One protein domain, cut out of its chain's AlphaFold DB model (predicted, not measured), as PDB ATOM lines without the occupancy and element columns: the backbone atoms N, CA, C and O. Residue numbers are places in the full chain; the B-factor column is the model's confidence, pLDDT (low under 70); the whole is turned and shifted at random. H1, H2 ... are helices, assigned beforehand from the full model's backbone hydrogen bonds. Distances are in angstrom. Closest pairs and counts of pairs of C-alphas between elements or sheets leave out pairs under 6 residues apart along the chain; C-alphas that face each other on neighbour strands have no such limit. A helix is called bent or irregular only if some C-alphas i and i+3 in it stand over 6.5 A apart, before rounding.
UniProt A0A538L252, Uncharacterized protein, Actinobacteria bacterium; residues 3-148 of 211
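What this domain is: This is residues 3 to 148 of the 211 residues of an uncharacterized protein of Actinobacteria bacterium (UniProt A0A538L252). Two long helical hairpins, H1 with H2 and H4 with H5a, are set crosswise as two layers, with H2 on H4. Short H3 sits at one end of the first hairpin, and H5b, the last arm of bent H5, turns away from H5a and packs on H1. The printed part has 146 residues with five named helices, H1 to H5, and no named strand; it is all helix and compact, with a radius of gyration of the C-alphas of 16.4 A and spans of 49 by 30 by 28 A.

How they stand to each other: Start at H1, residues 6 to 33; it makes a hairpin with H2, residues 35 to 68, at a shallow tilt of 21 degrees, closest C-alphas Thr 31 and Tyr 38, 5.3 A. H3, residues 72 to 75, touches H2, closest C-alphas Tyr 67 and Tyr 74, 5.3 A. H4, residues 82 to 107, touches residues 46 to 57 of H2 at a steep tilt of 43 degrees, closest C-alphas Leu 50 and Phe 99, 7.3 A. H5, residues 112 to 146, assigned as one helix by its hydrogen bonds, is bent, with C-alphas 135 and 138 7.8 A apart; arms H5a, 112 to 135, and H5b, 138 to 146, are about perpendicular at 84 degrees. H4 and H5a form a hairpin, closest C-alphas Leu 98 and His 118, 5.1 A. H5b touches residues 12 to 19 of H1, closest C-alphas Ser 16 and Gly 144, 4.4 A. Every O i to N i+4 pair is within hydrogen-bond range in H5a, against 22 of 24 in H1, 25 of 30 in H2, 20 of 22 in H4 and 4 of 5 in H5b; H3 is too short for one.

Where its parts are: Find C-alpha 6 at (-35.962, -56.395, -8.071), where H1 begins its 40.7 A; H2 spans 41.4 A, H4 37.9 A and H5a 34.7 A. H5b ends at C-alpha 146, (-26.399, -47.844, -18.973).

The domain as a whole: The C-alphas farthest apart, Ala 37 and Ala 72, are 51.2 A apart. The printed part has no cut and no long link; pLDDT is under 70 at residues 3 to 4 and 109 to 110.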
ATOM      1  N   ARG A   3     -39.809 -60.012 -11.796       62.34
ATOM      2  CA  ARG A   3     -39.647 -60.027 -13.270       62.34
ATOM      3  C   ARG A   3     -38.962 -58.783 -13.877       62.34
ATOM      4  O   ARG A   3     -38.611 -58.808 -15.049       62.34
ATOM      5  N   LEU A   4     -38.790 -57.704 -13.109       68.69
ATOM      6  CA  LEU A   4     -38.147 -56.452 -13.543       68.69
ATOM      7  C   LEU A   4     -36.702 -56.317 -13.037       68.69
ATOM      8  O   LEU A   4     -36.071 -55.315 -13.355       68.69
ATOM      9  N   GLY A   5     -36.186 -57.289 -12.273       77.81
ATOM     10  CA  GLY A   5     -34.847 -57.232 -11.669       77.81
ATOM     11  C   GLY A   5     -34.812 -56.689 -10.233       77.81
ATOM     12  O   GLY A   5     -33.784 -56.170  -9.810       77.81
ATOM     13  N   GLY A   6     -35.927 -56.761  -9.494       86.88
ATOM     14  CA  GLY A   6     -35.962 -56.395  -8.071       86.88
ATOM     15  C   GLY A   6     -35.788 -54.893  -7.810       86.88
ATOM     16  O   GLY A   6     -36.249 -54.060  -8.596       86.88
ATOM     17  N   ALA A   7     -35.142 -54.539  -6.702       89.88
ATOM     18  CA  ALA A   7     -34.894 -53.158  -6.297       89.88
ATOM     19  C   ALA A   7     -33.927 -52.444  -7.256       89.88
ATOM     20  O   ALA A   7     -34.161 -51.290  -7.616       89.88
ATOM     21  N   PHE A   8     -32.900 -53.145  -7.747       89.31
ATOM     22  CA  PHE A   8     -31.978 -52.605  -8.750       89.31
ATOM     23  C   PHE A   8     -32.679 -52.357 -10.092       89.31
ATOM     24  O   PHE A   8     -32.548 -51.292 -10.691       89.31
ATOM     25  N   GLY A   9     -33.519 -53.297 -10.533       89.56
ATOM     26  CA  GLY A   9     -34.361 -53.111 -11.711       89.56
ATOM     27  C   GLY A   9     -35.329 -51.928 -11.589       89.56
ATOM     28  O   GLY A   9     -35.519 -51.173 -12.541       89.56
ATOM     29  N   ASN A  10     -35.911 -51.715 -10.409       92.56
ATOM     30  CA  ASN A  10     -36.724 -50.531 -10.128       92.56
ATOM     31  C   ASN A  10     -35.911 -49.225 -10.213       92.56
ATOM     32  O   ASN A  10     -36.423 -48.240 -10.746       92.56
ATOM     33  N   GLU A  11     -34.655 -49.206  -9.757       92.00
ATOM     34  CA  GLU A  11     -33.764 -48.053  -9.941       92.00
ATOM     35  C   GLU A  11     -33.495 -47.784 -11.430       92.00
ATOM     36  O   GLU A  11     -33.685 -46.655 -11.880       92.00
ATOM     37  N   LEU A  12     -33.173 -48.809 -12.223       91.75
ATOM     38  CA  LEU A  12     -32.944 -48.659 -13.667       91.75
ATOM     39  C   LEU A  12     -34.187 -48.180 -14.430       91.75
ATOM     40  O   LEU A  12     -34.080 -47.304 -15.289       91.75
ATOM     41  N   LEU A  13     -35.378 -48.685 -14.082       93.31
ATOM     42  CA  LEU A  13     -36.649 -48.195 -14.633       93.31
ATOM     43  C   LEU A  13     -36.847 -46.710 -14.303       93.31
ATOM     44  O   LEU A  13     -37.190 -45.907 -15.167       93.31
ATOM     45  N   THR A  14     -36.578 -46.343 -13.051       94.56
ATOM     46  CA  THR A  14     -36.709 -44.976 -12.535       94.56
ATOM     47  C   THR A  14     -35.738 -44.002 -13.208       94.56
ATOM     48  O   THR A  14     -36.092 -42.836 -13.403       94.56
ATOM     49  N   LEU A  15     -34.525 -44.455 -13.532       94.50
ATOM     50  CA  LEU A  15     -33.505 -43.674 -14.234       94.50
ATOM     51  C   LEU A  15     -33.810 -43.557 -15.729       94.50
ATOM     52  O   LEU A  15     -33.697 -42.467 -16.275       94.50
ATOM     53  N   SER A  16     -34.263 -44.638 -16.368       94.25
ATOM     54  CA  SER A  16     -34.656 -44.625 -17.783       94.25
ATOM     55  C   SER A  16     -35.862 -43.716 -18.026       94.25
ATOM     56  O   SER A  16     -35.823 -42.873 -18.916       94.25
ATOM     57  N   ALA A  17     -36.903 -43.815 -17.190       96.38
ATOM     58  CA  ALA A  17     -38.045 -42.905 -17.258       96.38
ATOM     59  C   ALA A  17     -37.628 -41.449 -16.987       96.38
ATOM     60  O   ALA A  17     -38.088 -40.542 -17.669       96.38
ATOM     61  N   ALA A  18     -36.715 -41.213 -16.033       96.50
ATOM     62  CA  ALA A  18     -36.195 -39.870 -15.768       96.50
ATOM     63  C   ALA A  18     -35.405 -39.289 -16.944       96.50
ATOM     64  O   ALA A  18     -35.467 -38.087 -17.157       96.50
ATOM     65  N   LEU A  19     -34.676 -40.116 -17.696       96.50
ATOM     66  CA  LEU A  19     -33.945 -39.666 -18.876       96.50
ATOM     67  C   LEU A  19     -34.905 -39.193 -19.975       96.50
ATOM     68  O   LEU A  19     -34.694 -38.130 -20.547       96.50
ATOM     69  N   VAL A  20     -35.985 -39.943 -20.220       96.94
ATOM     70  CA  VAL A  20     -37.044 -39.532 -21.158       96.94
ATOM     71  C   VAL A  20     -37.717 -38.245 -20.677       96.94
ATOM     72  O   VAL A  20     -37.836 -37.292 -21.441       96.94
ATOM     73  N   LEU A  21     -38.094 -38.182 -19.395       98.12
ATOM     74  CA  LEU A  21     -38.707 -36.987 -18.808       98.12
ATOM     75  C   LEU A  21     -37.789 -35.770 -18.857       98.12
ATOM     76  O   LEU A  21     -38.284 -34.678 -19.084       98.12
ATOM     77  N   LEU A  22     -36.479 -35.933 -18.671       97.75
ATOM     78  CA  LEU A  22     -35.529 -34.827 -18.752       97.75
ATOM     79  C   LEU A  22     -35.601 -34.139 -20.120       97.75
ATOM     80  O   LEU A  22     -35.642 -32.916 -20.181       97.75
ATOM     81  N   VAL A  23     -35.657 -34.922 -21.201       97.75
ATOM     82  CA  VAL A  23     -35.762 -34.394 -22.567       97.75
ATOM     83  C   VAL A  23     -37.138 -33.776 -22.808       97.75
ATOM     84  O   VAL A  23     -37.220 -32.632 -23.243       97.75
ATOM     85  N   LEU A  24     -38.218 -34.499 -22.496       98.12
ATOM     86  CA  LEU A  24     -39.578 -34.015 -22.755       98.12
ATOM     87  C   LEU A  24     -39.908 -32.762 -21.935       98.12
ATOM     88  O   LEU A  24     -40.454 -31.817 -22.485       98.12
ATOM     89  N   LEU A  25     -39.534 -32.714 -20.652       97.75
ATOM     90  CA  LEU A  25     -39.747 -31.535 -19.806       97.75
ATOM     91  C   LEU A  25     -38.886 -30.348 -20.245       97.75
ATOM     92  O   LEU A  25     -39.336 -29.216 -20.125       97.75
ATOM     93  N   ALA A  26     -37.673 -30.578 -20.759       97.50
ATOM     94  CA  ALA A  26     -36.871 -29.493 -21.317       97.50
ATOM     95  C   ALA A  26     -37.572 -28.863 -22.529       97.50
ATOM     96  O   ALA A  26     -37.699 -27.644 -22.588       97.50
ATOM     97  N   ILE A  27     -38.077 -29.685 -23.455       98.12
ATOM     98  CA  ILE A  27     -38.838 -29.205 -24.615       98.12
ATOM     99  C   ILE A  27     -40.124 -28.503 -24.157       98.12
ATOM    100  O   ILE A  27     -40.410 -27.407 -24.625       98.12
ATOM    101  N   GLU A  28     -40.854 -29.078 -23.200       97.44
ATOM    102  CA  GLU A  28     -42.065 -28.479 -22.628       97.44
ATOM    103  C   GLU A  28     -41.785 -27.087 -22.052       97.44
ATOM    104  O   GLU A  28     -42.495 -26.136 -22.362       97.44
ATOM    105  N   VAL A  29     -40.711 -26.915 -21.277       96.00
ATOM    106  CA  VAL A  29     -40.324 -25.600 -20.743       96.00
ATOM    107  C   VAL A  29     -39.987 -24.619 -21.867       96.00
ATOM    108  O   VAL A  29     -40.378 -23.456 -21.784       96.00
ATOM    109  N   LEU A  30     -39.338 -25.057 -22.949       97.06
ATOM    110  CA  LEU A  30     -39.076 -24.184 -24.098       97.06
ATOM    111  C   LEU A  30     -40.371 -23.672 -24.742       97.06
ATOM    112  O   LEU A  30     -40.423 -22.506 -25.124       97.06
ATOM    113  N   THR A  31     -41.435 -24.484 -24.790       96.88
ATOM    114  CA  THR A  31     -42.742 -24.013 -25.291       96.88
ATOM    115  C   THR A  31     -43.323 -22.872 -24.452       96.88
ATOM    116  O   THR A  31     -44.089 -22.069 -24.970       96.88
ATOM    117  N   THR A  32     -42.943 -22.754 -23.175       94.25
ATOM    118  CA  THR A  32     -43.451 -21.690 -22.290       94.25
ATOM    119  C   THR A  32     -42.768 -20.338 -22.500       94.25
ATOM    120  O   THR A  32     -43.315 -19.324 -22.073       94.25
ATOM    121  N   LEU A  33     -41.610 -20.305 -23.173       95.12
ATOM    122  CA  LEU A  33     -40.885 -19.061 -23.463       95.12
ATOM    123  C   LEU A  33     -41.643 -18.166 -24.450       95.12
ATOM    124  O   LEU A  33     -41.572 -16.946 -24.346       95.12
ATOM    125  N   ASP A  34     -42.389 -18.780 -25.368       94.50
ATOM    126  CA  ASP A  34     -43.333 -18.113 -26.265       94.50
ATOM    127  C   ASP A  34     -44.615 -18.949 -26.342       94.50
ATOM    128  O   ASP A  34     -44.932 -19.615 -27.332       94.50
ATOM    129  N   LEU A  35     -45.329 -18.971 -25.216       92.94
ATOM    130  CA  LEU A  35     -46.533 -19.777 -25.076       92.94
ATOM    131  C   LEU A  35     -47.586 -19.475 -26.157       92.94
ATOM    132  O   LEU A  35     -48.154 -20.440 -26.656       92.94
ATOM    133  N   PRO A  36     -47.866 -18.220 -26.570       91.62
ATOM    134  CA  PRO A  36     -48.818 -17.959 -27.650       91.62
ATOM    135  C   PRO A  36     -48.464 -18.673 -28.961       91.62
ATOM    136  O   PRO A  36     -49.344 -19.288 -29.565       91.62
ATOM    137  N   ALA A  37     -47.192 -18.651 -29.373       92.81
ATOM    138  CA  ALA A  37     -46.748 -19.318 -30.597       92.81
ATOM    139  C   ALA A  37     -46.748 -20.851 -30.470       92.81
ATOM    140  O   ALA A  37     -47.084 -21.560 -31.421       92.81
ATOM    141  N   TYR A  38     -46.404 -21.374 -29.287       95.88
ATOM    142  CA  TYR A  38     -46.218 -22.809 -29.056       95.88
ATOM    143  C   TYR A  38     -47.334 -23.474 -28.242       95.88
ATOM    144  O   TYR A  38     -47.180 -24.623 -27.831       95.88
ATOM    145  N   LEU A  39     -48.482 -22.817 -28.044       93.69
ATOM    146  CA  LEU A  39     -49.564 -23.324 -27.189       93.69
ATOM    147  C   LEU A  39     -50.067 -24.700 -27.636       93.69
ATOM    148  O   LEU A  39     -50.341 -25.566 -26.809       93.69
ATOM    149  N   SER A  40     -50.165 -24.925 -28.947       94.38
ATOM    150  CA  SER A  40     -50.565 -26.222 -29.503       94.38
ATOM    151  C   SER A  40     -49.566 -27.331 -29.156       94.38
ATOM    152  O   SER A  40     -49.972 -28.427 -28.775       94.38
ATOM    153  N   VAL A  41     -48.267 -27.028 -29.231       96.38
ATOM    154  CA  VAL A  41     -47.181 -27.952 -28.887       96.38
ATOM    155  C   VAL A  41     -47.158 -28.211 -27.384       96.38
ATOM    156  O   VAL A  41     -47.055 -29.367 -26.995       96.38
ATOM    157  N   HIS A  42     -47.325 -27.175 -26.559       96.50
ATOM    158  CA  HIS A  42     -47.420 -27.278 -25.101       96.50
ATOM    159  C   HIS A  42     -48.555 -28.222 -24.679       96.50
ATOM    160  O   HIS A  42     -48.350 -29.178 -23.941       96.50
ATOM    161  N   LEU A  43     -49.764 -28.027 -25.223       95.31
ATOM    162  CA  LEU A  43     -50.902 -28.904 -24.928       95.31
ATOM    163  C   LEU A  43     -50.640 -30.354 -25.356       95.31
ATOM    164  O   LEU A  43     -50.929 -31.288 -24.607       95.31
ATOM    165  N   PHE A  44     -50.095 -30.545 -26.557       97.00
ATOM    166  CA  PHE A  44     -49.801 -31.874 -27.080       97.00
ATOM    167  C   PHE A  44     -48.741 -32.590 -26.233       97.00
ATOM    168  O   PHE A  44     -48.943 -33.728 -25.802       97.00
ATOM    169  N   LEU A  45     -47.618 -31.927 -25.966       97.75
ATOM    170  CA  LEU A  45     -46.488 -32.498 -25.247       97.75
ATOM    171  C   LEU A  45     -46.802 -32.696 -23.754       97.75
ATOM    172  O   LEU A  45     -46.458 -33.748 -23.205       97.75
ATOM    173  N   GLY A  46     -47.578 -31.799 -23.140       97.38
ATOM    174  CA  GLY A  46     -48.155 -31.977 -21.808       97.38
ATOM    175  C   GLY A  46     -48.977 -33.265 -21.669       97.38
ATOM    176  O   GLY A  46     -48.882 -33.961 -20.655       97.38
ATOM    177  N   LEU A  47     -49.725 -33.655 -22.707       97.94
ATOM    178  CA  LEU A  47     -50.468 -34.922 -22.732       97.94
ATOM    179  C   LEU A  47     -49.561 -36.138 -22.967       97.94
ATOM    180  O   LEU A  47     -49.768 -37.178 -22.339       97.94
ATOM    181  N   VAL A  48     -48.527 -36.012 -23.807       98.25
ATOM    182  CA  VAL A  48     -47.510 -37.066 -23.993       98.25
ATOM    183  C   VAL A  48     -46.769 -37.358 -22.686       98.25
ATOM    184  O   VAL A  48     -46.468 -38.514 -22.381       98.25
ATOM    185  N   LEU A  49     -46.496 -36.325 -21.889       98.38
ATOM    186  CA  LEU A  49     -45.813 -36.434 -20.603       98.38
ATOM    187  C   LEU A  49     -46.598 -37.253 -19.567       98.38
ATOM    188  O   LEU A  49     -45.964 -37.909 -18.735       98.38
ATOM    189  N   LEU A  50     -47.939 -37.263 -19.614       97.81
ATOM    190  CA  LEU A  50     -48.785 -37.860 -18.571       97.81
ATOM    191  C   LEU A  50     -48.387 -39.303 -18.221       97.81
ATOM    192  O   LEU A  50     -48.051 -39.544 -17.057       97.81
ATOM    193  N   PRO A  51     -48.338 -40.275 -19.158       98.31
ATOM    194  CA  PRO A  51     -48.071 -41.659 -18.775       98.31
ATOM    195  C   PRO A  51     -46.616 -41.876 -18.344       98.31
ATOM    196  O   PRO A  51     -46.346 -42.725 -17.493       98.31
ATOM    197  N   VAL A  52     -45.672 -41.098 -18.883       98.25
ATOM    198  CA  VAL A  52     -44.251 -41.181 -18.513       98.25
ATOM    199  C   VAL A  52     -44.036 -40.649 -17.088       98.25
ATOM    200  O   VAL A  52     -43.332 -41.273 -16.287       98.25
ATOM    201  N   VAL A  53     -44.694 -39.540 -16.730       98.31
ATOM    202  CA  VAL A  53     -44.714 -39.001 -15.360       98.31
ATOM    203  C   VAL A  53     -45.384 -39.992 -14.412       98.31
ATOM    204  O   VAL A  53     -44.829 -40.287 -13.353       98.31
ATOM    205  N   SER A  54     -46.523 -40.579 -14.794       98.31
ATOM    206  CA  SER A  54     -47.191 -41.610 -13.991       98.31
ATOM    207  C   SER A  54     -46.294 -42.825 -13.750       98.31
ATOM    208  O   SER A  54     -46.204 -43.296 -12.616       98.31
ATOM    209  N   LEU A  55     -45.568 -43.300 -14.771       98.12
ATOM    210  CA  LEU A  55     -44.605 -44.395 -14.629       98.12
ATOM    211  C   LEU A  55     -43.495 -44.037 -13.633       98.12
ATOM    212  O   LEU A  55     -43.160 -44.839 -12.755       98.12
ATOM    213  N   LYS A  56     -42.940 -42.823 -13.740       97.19
ATOM    214  CA  LYS A  56     -41.910 -42.322 -12.825       97.19
ATOM    215  C   LYS A  56     -42.424 -42.274 -11.388       97.19
ATOM    216  O   LYS A  56     -41.765 -42.837 -10.513       97.19
ATOM    217  N   LEU A  57     -43.593 -41.670 -11.166       97.56
ATOM    218  CA  LEU A  57     -44.223 -41.552  -9.851       97.56
ATOM    219  C   LEU A  57     -44.538 -42.925  -9.257       97.56
ATOM    220  O   LEU A  57     -44.159 -43.192  -8.119       97.56
ATOM    221  N   ALA A  58     -45.145 -43.831 -10.026       97.00
ATOM    222  CA  ALA A  58     -45.442 -45.188  -9.578       97.00
ATOM    223  C   ALA A  58     -44.165 -45.939  -9.167       97.00
ATOM    224  O   ALA A  58     -44.109 -46.553  -8.100       97.00
ATOM    225  N   SER A  59     -43.107 -45.841  -9.978       95.81
ATOM    226  CA  SER A  59     -41.822 -46.488  -9.710       95.81
ATOM    227  C   SER A  59     -41.154 -45.955  -8.436       95.81
ATOM    228  O   SER A  59     -40.654 -46.743  -7.626       95.81
ATOM    229  N   THR A  60     -41.169 -44.635  -8.214       94.62
ATOM    230  CA  THR A  60     -40.594 -44.016  -7.009       94.62
ATOM    231  C   THR A  60     -41.443 -44.244  -5.764       94.62
ATOM    232  O   THR A  60     -40.888 -44.535  -4.705       94.62
ATOM    233  N   SER A  61     -42.771 -44.178  -5.880       93.81
ATOM    234  CA  SER A  61     -43.699 -44.446  -4.777       93.81
ATOM    235  C   SER A  61     -43.612 -45.898  -4.333       93.81
ATOM    236  O   SER A  61     -43.556 -46.169  -3.136       93.81
ATOM    237  N   TRP A  62     -43.477 -46.836  -5.278       94.69
ATOM    238  CA  TRP A  62     -43.211 -48.233  -4.952       94.69
ATOM    239  C   TRP A  62     -41.904 -48.394  -4.174       94.69
ATOM    240  O   TRP A  62     -41.876 -49.068  -3.144       94.69
ATOM    241  N   ARG A  63     -40.818 -47.748  -4.625       92.69
ATOM    242  CA  ARG A  63     -39.534 -47.766  -3.910       92.69
ATOM    243  C   ARG A  63     -39.688 -47.260  -2.476       92.69
ATOM    244  O   ARG A  63     -39.185 -47.902  -1.555       92.69
ATOM    245  N   ALA A  64     -40.391 -46.142  -2.293       92.00
ATOM    246  CA  ALA A  64     -40.648 -45.561  -0.980       92.00
ATOM    247  C   ALA A  64     -41.454 -46.536  -0.107       92.00
ATOM    248  O   ALA A  64     -41.012 -46.886   0.985       92.00
ATOM    249  N   ALA A  65     -42.574 -47.054  -0.620       93.69
ATOM    250  CA  ALA A  65     -43.418 -48.007   0.092       93.69
ATOM    251  C   ALA A  65     -42.624 -49.243   0.534       93.69
ATOM    252  O   ALA A  65     -42.693 -49.638   1.695       93.69
ATOM    253  N   ARG A  66     -41.800 -49.834  -0.344       93.88
ATOM    254  CA  ARG A  66     -40.956 -50.993  -0.005       93.88
ATOM    255  C   ARG A  66     -39.870 -50.672   1.015       93.88
ATOM    256  O   ARG A  66     -39.567 -51.523   1.849       93.88
ATOM    257  N   TYR A  67     -39.300 -49.472   0.970       92.69
ATOM    258  CA  TYR A  67     -38.324 -49.023   1.958       92.69
ATOM    259  C   TYR A  67     -38.960 -48.909   3.354       92.69
ATOM    260  O   TYR A  67     -38.444 -49.487   4.309       92.69
ATOM    261  N   TYR A  68     -40.109 -48.232   3.457       92.50
ATOM    262  CA  TYR A  68     -40.804 -48.004   4.729       92.50
ATOM    263  C   TYR A  68     -41.510 -49.241   5.284       92.50
ATOM    264  O   TYR A  68     -41.605 -49.391   6.495       92.50
ATOM    265  N   THR A  69     -41.929 -50.170   4.421       95.56
ATOM    266  CA  THR A  69     -42.475 -51.477   4.839       95.56
ATOM    267  C   THR A  69     -41.383 -52.500   5.183       95.56
ATOM    268  O   THR A  69     -41.669 -53.680   5.361       95.56
ATOM    269  N   GLY A  70     -40.114 -52.080   5.266       92.56
ATOM    270  CA  GLY A  70     -39.036 -52.906   5.811       92.56
ATOM    271  C   GLY A  70     -38.386 -53.886   4.830       92.56
ATOM    272  O   GLY A  70     -37.628 -54.754   5.257       92.56
ATOM    273  N   SER A  71     -38.618 -53.766   3.519       93.69
ATOM    274  CA  SER A  71     -38.040 -54.686   2.531       93.69
ATOM    275  C   SER A  71     -36.509 -54.647   2.550       93.69
ATOM    276  O   SER A  71     -35.913 -53.658   2.119       93.69
ATOM    277  N   ALA A  72     -35.867 -55.747   2.961       92.50
ATOM    278  CA  ALA A  72     -34.408 -55.831   3.086       92.50
ATOM    279  C   ALA A  72     -33.676 -55.421   1.796       92.50
ATOM    280  O   ALA A  72     -32.734 -54.637   1.840       92.50
ATOM    281  N   GLU A  73     -34.150 -55.888   0.638       91.75
ATOM    282  CA  GLU A  73     -33.594 -55.539  -0.677       91.75
ATOM    283  C   GLU A  73     -33.588 -54.021  -0.949       91.75
ATOM    284  O   GLU A  73     -32.593 -53.479  -1.418       91.75
ATOM    285  N   TYR A  74     -34.666 -53.312  -0.597       90.50
ATOM    286  CA  TYR A  74     -34.799 -51.870  -0.831       90.50
ATOM    287  C   TYR A  74     -34.069 -51.038   0.225       90.50
ATOM    288  O   TYR A  74     -33.554 -49.969  -0.092       90.50
ATOM    289  N   ARG A  75     -33.993 -51.527   1.470       91.88
ATOM    290  CA  ARG A  75     -33.237 -50.872   2.546       91.88
ATOM    291  C   ARG A  75     -31.728 -50.918   2.309       91.88
ATOM    292  O   ARG A  75     -31.055 -49.944   2.631       91.88
ATOM    293  N   ARG A  76     -31.207 -51.991   1.697       91.44
ATOM    294  CA  ARG A  76     -29.782 -52.108   1.324       91.44
ATOM    295  C   ARG A  76     -29.321 -51.040   0.327       91.44
ATOM    296  O   ARG A  76     -28.152 -50.687   0.339       91.44
ATOM    297  N   LEU A  77     -30.226 -50.491  -0.491       86.00
ATOM    298  CA  LEU A  77     -29.923 -49.376  -1.403       86.00
ATOM    299  C   LEU A  77     -29.777 -48.018  -0.689       86.00
ATOM    300  O   LEU A  77     -29.490 -47.015  -1.341       86.00
ATOM    301  N   GLY A  78     -29.990 -47.978   0.630       84.25
ATOM    302  CA  GLY A  78     -29.847 -46.789   1.460       84.25
ATOM    303  C   GLY A  78     -31.008 -45.789   1.341       84.25
ATOM    304  O   GLY A  78     -31.794 -45.825   0.384       84.25
ATOM    305  N   PRO A  79     -31.151 -44.889   2.334       78.94
ATOM    306  CA  PRO A  79     -32.144 -43.824   2.291       78.94
ATOM    307  C   PRO A  79     -31.823 -42.800   1.187       78.94
ATOM    308  O   PRO A  79     -30.653 -42.560   0.877       78.94
ATOM    309  N   PRO A  80     -32.840 -42.133   0.611       72.31
ATOM    310  CA  PRO A  80     -32.620 -40.944  -0.207       72.31
ATOM    311  C   PRO A  80     -31.948 -39.829   0.610       72.31
ATOM    312  O   PRO A  80     -32.108 -39.775   1.831       72.31
ATOM    313  N   GLN A  81     -31.261 -38.903  -0.069       80.25
ATOM    314  CA  GLN A  81     -30.730 -37.689   0.562       80.25
ATOM    315  C   GLN A  81     -31.852 -36.948   1.299       80.25
ATOM    316  O   GLN A  81     -32.924 -36.730   0.734       80.25
ATOM    317  N   ILE A  82     -31.616 -36.579   2.560       81.38
ATOM    318  CA  ILE A  82     -32.684 -36.155   3.477       81.38
ATOM    319  C   ILE A  82     -33.430 -34.902   3.001       81.38
ATOM    320  O   ILE A  82     -34.654 -34.858   3.073       81.38
ATOM    321  N   VAL A  83     -32.714 -33.942   2.410       81.19
ATOM    322  CA  VAL A  83     -33.306 -32.725   1.833       81.19
ATOM    323  C   VAL A  83     -34.237 -33.072   0.670       81.19
ATOM    324  O   VAL A  83     -35.393 -32.665   0.647       81.19
ATOM    325  N   LEU A  84     -33.781 -33.910  -0.265       86.12
ATOM    326  CA  LEU A  84     -34.594 -34.337  -1.411       86.12
ATOM    327  C   LEU A  84     -35.776 -35.211  -0.984       86.12
ATOM    328  O   LEU A  84     -36.820 -35.205  -1.629       86.12
ATOM    329  N   ARG A  85     -35.636 -35.938   0.127       87.81
ATOM    330  CA  ARG A  85     -36.715 -36.712   0.741       87.81
ATOM    331  C   ARG A  85     -37.797 -35.816   1.341       87.81
ATOM    332  O   ARG A  85     -38.966 -36.159   1.214       87.81
ATOM    333  N   ALA A  86     -37.420 -34.696   1.954       89.31
ATOM    334  CA  ALA A  86     -38.363 -33.705   2.468       89.31
ATOM    335  C   ALA A  86     -39.066 -32.936   1.337       89.31
ATOM    336  O   ALA A  86     -40.257 -32.660   1.433       89.31
ATOM    337  N   LEU A  87     -38.358 -32.652   0.238       91.94
ATOM    338  CA  LEU A  87     -38.933 -31.988  -0.938       91.94
ATOM    339  C   LEU A  87     -39.825 -32.908  -1.784       91.94
ATOM    340  O   LEU A  87     -40.697 -32.422  -2.501       91.94
ATOM    341  N   ALA A  88     -39.632 -34.229  -1.718       92.12
ATOM    342  CA  ALA A  88     -40.341 -35.174  -2.578       92.12
ATOM    343  C   ALA A  88     -41.880 -35.098  -2.471       92.12
ATOM    344  O   ALA A  88     -42.510 -35.039  -3.524       92.12
ATOM    345  N   PRO A  89     -42.516 -35.052  -1.281       94.81
ATOM    346  CA  PRO A  89     -43.969 -34.903  -1.181       94.81
ATOM    347  C   PRO A  89     -44.480 -33.623  -1.845       94.81
ATOM    348  O   PRO A  89     -45.449 -33.675  -2.596       94.81
ATOM    349  N   VAL A  90     -43.788 -32.500  -1.631       96.25
ATOM    350  CA  VAL A  90     -44.149 -31.209  -2.235       96.25
ATOM    351  C   VAL A  90     -44.040 -31.289  -3.755       96.25
ATOM    352  O   VAL A  90     -44.967 -30.899  -4.457       96.25
ATOM    353  N   LEU A  91     -42.954 -31.873  -4.272       96.75
ATOM    354  CA  LEU A  91     -42.766 -32.062  -5.709       96.75
ATOM    355  C   LEU A  91     -43.851 -32.957  -6.322       96.75
ATOM    356  O   LEU A  91     -44.335 -32.666  -7.413       96.75
ATOM    357  N   VAL A  92     -44.249 -34.030  -5.632       97.69
ATOM    358  CA  VAL A  92     -45.324 -34.926  -6.085       97.69
ATOM    359  C   VAL A  92     -46.655 -34.182  -6.136       97.69
ATOM    360  O   VAL A  92     -47.319 -34.225  -7.169       97.69
ATOM    361  N   VAL A  93     -47.022 -33.461  -5.071       98.00
ATOM    362  CA  VAL A  93     -48.265 -32.672  -5.028       98.00
ATOM    363  C   VAL A  93     -48.264 -31.601  -6.116       98.00
ATOM    364  O   VAL A  93     -49.234 -31.503  -6.860       98.00
ATOM    365  N   ALA A  94     -47.167 -30.858  -6.274       97.88
ATOM    366  CA  ALA A  94     -47.042 -29.840  -7.311       97.88
ATOM    367  C   ALA A  94     -47.111 -30.445  -8.725       97.88
ATOM    368  O   ALA A  94     -47.754 -29.874  -9.597       97.88
ATOM    369  N   THR A  95     -46.531 -31.632  -8.942       98.00
ATOM    370  CA  THR A  95     -46.639 -32.363 -10.220       98.00
ATOM    371  C   THR A  95     -48.091 -32.752 -10.500       98.00
ATOM    372  O   THR A  95     -48.599 -32.499 -11.589       98.00
ATOM    373  N   VAL A  96     -48.790 -33.331  -9.519       98.06
ATOM    374  CA  VAL A  96     -50.205 -33.711  -9.663       98.06
ATOM    375  C   VAL A  96     -51.080 -32.480  -9.902       98.06
ATOM    376  O   VAL A  96     -51.945 -32.521 -10.771       98.06
ATOM    377  N   ALA A  97     -50.836 -31.380  -9.190       97.88
ATOM    378  CA  ALA A  97     -51.555 -30.126  -9.380       97.88
ATOM    379  C   ALA A  97     -51.306 -29.533 -10.774       97.88
ATOM    380  O   ALA A  97     -52.261 -29.138 -11.436       97.88
ATOM    381  N   LEU A  98     -50.057 -29.518 -11.248       97.88
ATOM    382  CA  LEU A  98     -49.683 -28.994 -12.562       97.88
ATOM    383  C   LEU A  98     -50.363 -29.783 -13.689       97.88
ATOM    384  O   LEU A  98     -51.145 -29.227 -14.459       97.88
ATOM    385  N   PHE A  99     -50.148 -31.097 -13.744       97.19
ATOM    386  CA  PHE A  99     -50.737 -31.936 -14.790       97.19
ATOM    387  C   PHE A  99     -52.261 -32.045 -14.657       97.19
ATOM    388  O   PHE A  99     -52.977 -31.944 -15.651       97.19
ATOM    389  N   GLY A 100     -52.773 -32.202 -13.435       96.50
ATOM    390  CA  GLY A 100     -54.206 -32.316 -13.168       96.50
ATOM    391  C   GLY A 100     -54.973 -31.051 -13.544       96.50
ATOM    392  O   GLY A 100     -56.007 -31.142 -14.202       96.50
ATOM    393  N   SER A 101     -54.445 -29.871 -13.200       95.88
ATOM    394  CA  SER A 101     -55.043 -28.600 -13.622       95.88
ATOM    395  C   SER A 101     -54.978 -28.406 -15.134       95.88
ATOM    396  O   SER A 101     -55.961 -27.940 -15.695       95.88
ATOM    397  N   GLY A 102     -53.898 -28.821 -15.811       93.88
ATOM    398  CA  GLY A 102     -53.788 -28.739 -17.274       93.88
ATOM    399  C   GLY A 102     -54.817 -29.617 -17.995       93.88
ATOM    400  O   GLY A 102     -55.529 -29.153 -18.885       93.88
ATOM    401  N   VAL A 103     -54.975 -30.869 -17.552       94.44
ATOM    402  CA  VAL A 103     -55.994 -31.790 -18.086       94.44
ATOM    403  C   VAL A 103     -57.406 -31.279 -17.802       94.44
ATOM    404  O   VAL A 103     -58.241 -31.253 -18.706       94.44
ATOM    405  N   ALA A 104     -57.678 -30.840 -16.570       92.19
ATOM    406  CA  ALA A 104     -58.976 -30.280 -16.209       92.19
ATOM    407  C   ALA A 104     -59.290 -29.035 -17.049       92.19
ATOM    408  O   ALA A 104     -60.397 -28.906 -17.563       92.19
ATOM    409  N   PHE A 105     -58.308 -28.154 -17.247       87.00
ATOM    410  CA  PHE A 105     -58.446 -26.933 -18.037       87.00
ATOM    411  C   PHE A 105     -58.854 -27.226 -19.488       87.00
ATOM    412  O   PHE A 105     -59.745 -26.553 -20.015       87.00
ATOM    413  N   LEU A 106     -58.282 -28.275 -20.092       87.69
ATOM    414  CA  LEU A 106     -58.670 -28.766 -21.415       87.69
ATOM    415  C   LEU A 106     -60.088 -29.368 -21.419       87.69
ATOM    416  O   LEU A 106     -60.872 -29.092 -22.328       87.69
ATOM    417  N   ALA A 107     -60.434 -30.161 -20.401       86.88
ATOM    418  CA  ALA A 107     -61.701 -30.888 -20.330       86.88
ATOM    419  C   ALA A 107     -62.922 -29.981 -20.088       86.88
ATOM    420  O   ALA A 107     -63.953 -30.158 -20.736       86.88
ATOM    421  N   VAL A 108     -62.822 -28.994 -19.189       82.62
ATOM    422  CA  VAL A 108     -63.963 -28.135 -18.799       82.62
ATOM    423  C   VAL A 108     -63.999 -26.782 -19.517       82.62
ATOM    424  O   VAL A 108     -64.677 -25.860 -19.075       82.62
ATOM    425  N   SER A 109     -63.297 -26.647 -20.647       69.56
ATOM    426  CA  SER A 109     -63.274 -25.419 -21.462       69.56
ATOM    427  C   SER A 109     -62.816 -24.157 -20.707       69.56
ATOM    428  O   SER A 109     -63.358 -23.075 -20.921       69.56
ATOM    429  N   GLY A 110     -61.774 -24.286 -19.880       63.16
ATOM    430  CA  GLY A 110     -60.897 -23.163 -19.543       63.16
ATOM    431  C   GLY A 110     -61.402 -22.142 -18.517       63.16
ATOM    432  O   GLY A 110     -61.490 -20.954 -18.819       63.16
ATOM    433  N   THR A 111     -61.671 -22.550 -17.274       75.00
ATOM    434  CA  THR A 111     -62.000 -21.582 -16.212       75.00
ATOM    435  C   THR A 111     -60.751 -20.834 -15.714       75.00
ATOM    436  O   THR A 111     -59.664 -21.408 -15.599       75.00
ATOM    437  N   HIS A 112     -60.899 -19.543 -15.380       78.94
ATOM    438  CA  HIS A 112     -59.824 -18.716 -14.801       78.94
ATOM    439  C   HIS A 112     -59.104 -19.381 -13.606       78.94
ATOM    440  O   HIS A 112     -57.872 -19.369 -13.593       78.94
ATOM    441  N   PRO A 113     -59.807 -20.008 -12.636       88.06
ATOM    442  CA  PRO A 113     -59.163 -20.651 -11.490       88.06
ATOM    443  C   PRO A 113     -58.201 -21.783 -11.864       88.06
ATOM    444  O   PRO A 113     -57.138 -21.899 -11.261       88.06
ATOM    445  N   LEU A 114     -58.533 -22.599 -12.870       90.81
ATOM    446  CA  LEU A 114     -57.685 -23.717 -13.291       90.81
ATOM    447  C   LEU A 114     -56.375 -23.234 -13.915       90.81
ATOM    448  O   LEU A 114     -55.321 -23.782 -13.601       90.81
ATOM    449  N   ARG A 115     -56.425 -22.166 -14.722       90.62
ATOM    450  CA  ARG A 115     -55.216 -21.518 -15.251       90.62
ATOM    451  C   ARG A 115     -54.348 -20.972 -14.122       90.62
ATOM    452  O   ARG A 115     -53.148 -21.209 -14.115       90.62
ATOM    453  N   THR A 116     -54.955 -20.297 -13.149       92.88
ATOM    454  CA  THR A 116     -54.240 -19.768 -11.980       92.88
ATOM    455  C   THR A 116     -53.545 -20.883 -11.197       92.88
ATOM    456  O   THR A 116     -52.353 -20.779 -10.914       92.88
ATOM    457  N   ILE A 117     -54.252 -21.980 -10.901       95.44
ATOM    458  CA  ILE A 117     -53.671 -23.154 -10.235       95.44
ATOM    459  C   ILE A 117     -52.513 -23.718 -11.058       95.44
ATOM    460  O   ILE A 117     -51.455 -23.982 -10.493       95.44
ATOM    461  N   HIS A 118     -52.687 -23.868 -12.372       95.69
ATOM    462  CA  HIS A 118     -51.656 -24.392 -13.263       95.69
ATOM    463  C   HIS A 118     -50.387 -23.533 -13.233       95.69
ATOM    464  O   HIS A 118     -49.292 -24.056 -13.037       95.69
ATOM    465  N   THR A 119     -50.527 -22.209 -13.333       95.06
ATOM    466  CA  THR A 119     -49.401 -21.269 -13.292       95.06
ATOM    467  C   THR A 119     -48.687 -21.284 -11.940       95.06
ATOM    468  O   THR A 119     -47.464 -21.394 -11.895       95.06
ATOM    469  N   PHE A 120     -49.413 -21.224 -10.818       96.75
ATOM    470  CA  PHE A 120     -48.776 -21.272  -9.497       96.75
ATOM    471  C   PHE A 120     -48.130 -22.631  -9.213       96.75
ATOM    472  O   PHE A 120     -47.020 -22.682  -8.680       96.75
ATOM    473  N   ALA A 121     -48.786 -23.726  -9.610       97.56
ATOM    474  CA  ALA A 121     -48.209 -25.059  -9.527       97.56
ATOM    475  C   ALA A 121     -46.919 -25.135 -10.346       97.56
ATOM    476  O   ALA A 121     -45.933 -25.641  -9.825       97.56
ATOM    477  N   PHE A 122     -46.889 -24.576 -11.562       97.25
ATOM    478  CA  PHE A 122     -45.692 -24.520 -12.403       97.25
ATOM    479  C   PHE A 122     -44.541 -23.766 -11.734       97.25
ATOM    480  O   PHE A 122     -43.419 -24.261 -11.746       97.25
ATOM    481  N   LEU A 123     -44.799 -22.617 -11.102       96.62
ATOM    482  CA  LEU A 123     -43.752 -21.842 -10.422       96.62
ATOM    483  C   LEU A 123     -43.128 -22.621  -9.256       96.62
ATOM    484  O   LEU A 123     -41.908 -22.776  -9.189       96.62
ATOM    485  N   VAL A 124     -43.964 -23.155  -8.360       96.88
ATOM    486  CA  VAL A 124     -43.500 -23.947  -7.208       96.88
ATOM    487  C   VAL A 124     -42.794 -25.217  -7.680       96.88
ATOM    488  O   VAL A 124     -41.697 -25.541  -7.221       96.88
ATOM    489  N   TRP A 125     -43.412 -25.928  -8.624       98.00
ATOM    490  CA  TRP A 125     -42.861 -27.133  -9.226       98.00
ATOM    491  C   TRP A 125     -41.520 -26.854  -9.900       98.00
ATOM    492  O   TRP A 125     -40.582 -27.609  -9.678       98.00
ATOM    493  N   GLY A 126     -41.403 -25.767 -10.662       96.62
ATOM    494  CA  GLY A 126     -40.223 -25.418 -11.448       96.62
ATOM    495  C   GLY A 126     -38.995 -25.201 -10.576       96.62
ATOM    496  O   GLY A 126     -37.955 -25.809 -10.824       96.62
ATOM    497  N   VAL A 127     -39.127 -24.428  -9.493       96.56
ATOM    498  CA  VAL A 127     -38.028 -24.200  -8.538       96.56
ATOM    499  C   VAL A 127     -37.544 -25.523  -7.937       96.56
ATOM    500  O   VAL A 127     -36.348 -25.823  -7.953       96.56
ATOM    501  N   ILE A 128     -38.467 -26.354  -7.448       96.62
ATOM    502  CA  ILE A 128     -38.119 -27.637  -6.823       96.62
ATOM    503  C   ILE A 128     -37.567 -28.617  -7.868       96.62
ATOM    504  O   ILE A 128     -36.634 -29.370  -7.578       96.62
ATOM    505  N   MET A 129     -38.106 -28.605  -9.087       96.44
ATOM    506  CA  MET A 129     -37.680 -29.474 -10.176       96.44
ATOM    507  C   MET A 129     -36.272 -29.122 -10.655       96.44
ATOM    508  O   MET A 129     -35.491 -30.034 -10.899       96.44
ATOM    509  N   ILE A 130     -35.896 -27.841 -10.717       95.81
ATOM    510  CA  ILE A 130     -34.518 -27.431 -11.027       95.81
ATOM    511  C   ILE A 130     -33.552 -28.019  -9.994       95.81
ATOM    512  O   ILE A 130     -32.588 -28.692 -10.366       95.81
ATOM    513  N   VAL A 131     -33.841 -27.849  -8.697       95.56
ATOM    514  CA  VAL A 131     -33.031 -28.436  -7.613       95.56
ATOM    515  C   VAL A 131     -32.959 -29.960  -7.749       95.56
ATOM    516  O   VAL A 131     -31.880 -30.548  -7.654       95.56
ATOM    517  N   HIS A 132     -34.094 -30.610  -8.022       95.06
ATOM    518  CA  HIS A 132     -34.181 -32.054  -8.224       95.06
ATOM    519  C   HIS A 132     -33.328 -32.531  -9.409       95.06
ATOM    520  O   HIS A 132     -32.564 -33.489  -9.275       95.06
ATOM    521  N   VAL A 133     -33.436 -31.867 -10.562       95.00
ATOM    522  CA  VAL A 133     -32.692 -32.203 -11.779       95.00
ATOM    523  C   VAL A 133     -31.205 -32.028 -11.539       95.00
ATOM    524  O   VAL A 133     -30.464 -32.975 -11.776       95.00
ATOM    525  N   VAL A 134     -30.757 -30.889 -11.003       95.44
ATOM    526  CA  VAL A 134     -29.331 -30.641 -10.730       95.44
ATOM    527  C   VAL A 134     -28.756 -31.714  -9.803       95.44
ATOM    528  O   VAL A 134     -27.704 -32.286 -10.099       95.44
ATOM    529  N   ALA A 135     -29.472 -32.066  -8.731       93.94
ATOM    530  CA  ALA A 135     -29.022 -33.082  -7.781       93.94
ATOM    531  C   ALA A 135     -28.898 -34.490  -8.398       93.94
ATOM    532  O   ALA A 135     -28.030 -35.272  -7.997       93.94
ATOM    533  N   TYR A 136     -29.741 -34.830  -9.380       93.25
ATOM    534  CA  TYR A 136     -29.782 -36.166  -9.985       93.25
ATOM    535  C   TYR A 136     -29.209 -36.258 -11.405       93.25
ATOM    536  O   TYR A 136     -29.051 -37.377 -11.901       93.25
ATOM    537  N   LEU A 137     -28.831 -35.147 -12.045       94.06
ATOM    538  CA  LEU A 137     -28.480 -35.081 -13.470       94.06
ATOM    539  C   LEU A 137     -27.408 -36.104 -13.848       94.06
ATOM    540  O   LEU A 137     -27.610 -36.954 -14.713       94.06
ATOM    541  N   LYS A 138     -26.284 -36.095 -13.124       93.50
ATOM    542  CA  LYS A 138     -25.166 -37.018 -13.365       93.50
ATOM    543  C   LYS A 138     -25.585 -38.485 -13.219       93.50
ATOM    544  O   LYS A 138     -25.110 -39.332 -13.976       93.50
ATOM    545  N   ARG A 139     -26.468 -38.796 -12.261       91.56
ATOM    546  CA  ARG A 139     -26.981 -40.157 -12.034       91.56
ATOM    547  C   ARG A 139     -27.916 -40.585 -13.164       91.56
ATOM    548  O   ARG A 139     -27.792 -41.710 -13.637       91.56
ATOM    549  N   VAL A 140     -28.806 -39.699 -13.611       92.81
ATOM    550  CA  VAL A 140     -29.740 -39.960 -14.717       92.81
ATOM    551  C   VAL A 140     -28.987 -40.175 -16.024       92.81
ATOM    552  O   VAL A 140     -29.220 -41.181 -16.684       92.81
ATOM    553  N   LEU A 141     -28.023 -39.315 -16.360       91.69
ATOM    554  CA  LEU A 141     -27.250 -39.456 -17.596       91.69
ATOM    555  C   LEU A 141     -26.408 -40.739 -17.602       91.69
ATOM    556  O   LEU A 141     -26.434 -41.495 -18.568       91.69
ATOM    557  N   ARG A 142     -25.691 -41.040 -16.511       88.38
ATOM    558  CA  ARG A 142     -24.836 -42.238 -16.450       88.38
ATOM    559  C   ARG A 142     -25.637 -43.533 -16.342       88.38
ATOM    560  O   ARG A 142     -25.344 -44.490 -17.050       88.38
ATOM    561  N   GLY A 143     -26.619 -43.575 -15.444       84.50
ATOM    562  CA  GLY A 143     -27.373 -44.789 -15.137       84.50
ATOM    563  C   GLY A 143     -28.550 -45.040 -16.078       84.50
ATOM    564  O   GLY A 143     -28.825 -46.191 -16.403       84.50
ATOM    565  N   GLY A 144     -29.201 -43.983 -16.574       81.44
ATOM    566  CA  GLY A 144     -30.270 -44.091 -17.567       81.44
ATOM    567  C   GLY A 144     -29.756 -44.638 -18.896       81.44
ATOM    568  O   GLY A 144     -30.375 -45.533 -19.453       81.44
ATOM    569  N   LEU A 145     -28.582 -44.195 -19.361       82.31
ATOM    570  CA  LEU A 145     -27.968 -44.718 -20.590       82.31
ATOM    571  C   LEU A 145     -27.411 -46.141 -20.428       82.31
ATOM    572  O   LEU A 145     -27.355 -46.890 -21.403       82.31
ATOM    573  N   ALA A 146     -27.002 -46.535 -19.218       78.81
ATOM    574  CA  ALA A 146     -26.399 -47.844 -18.973       78.81
ATOM    575  C   ALA A 146     -27.355 -49.012 -19.279       78.81
ATOM    576  O   ALA A 146     -26.910 -50.017 -19.830       78.81
ATOM    577  N   ASP A 147     -28.659 -48.866 -19.008       76.19
ATOM    578  CA  ASP A 147     -29.663 -49.919 -19.264       76.19
ATOM    579  C   ASP A 147     -29.933 -50.148 -20.767       76.19
ATOM    580  O   ASP A 147     -30.537 -51.151 -21.159       76.19
ATOM    581  N   TRP A 148     -29.470 -49.238 -21.632       78.62
ATOM    582  CA  TRP A 148     -29.664 -49.282 -23.085       78.62
ATOM    583  C   TRP A 148     -28.414 -49.708 -23.861       78.62
ATOM    584  O   TRP A 148     -28.513 -50.001 -25.051       78.62
TER     585      TRP A 148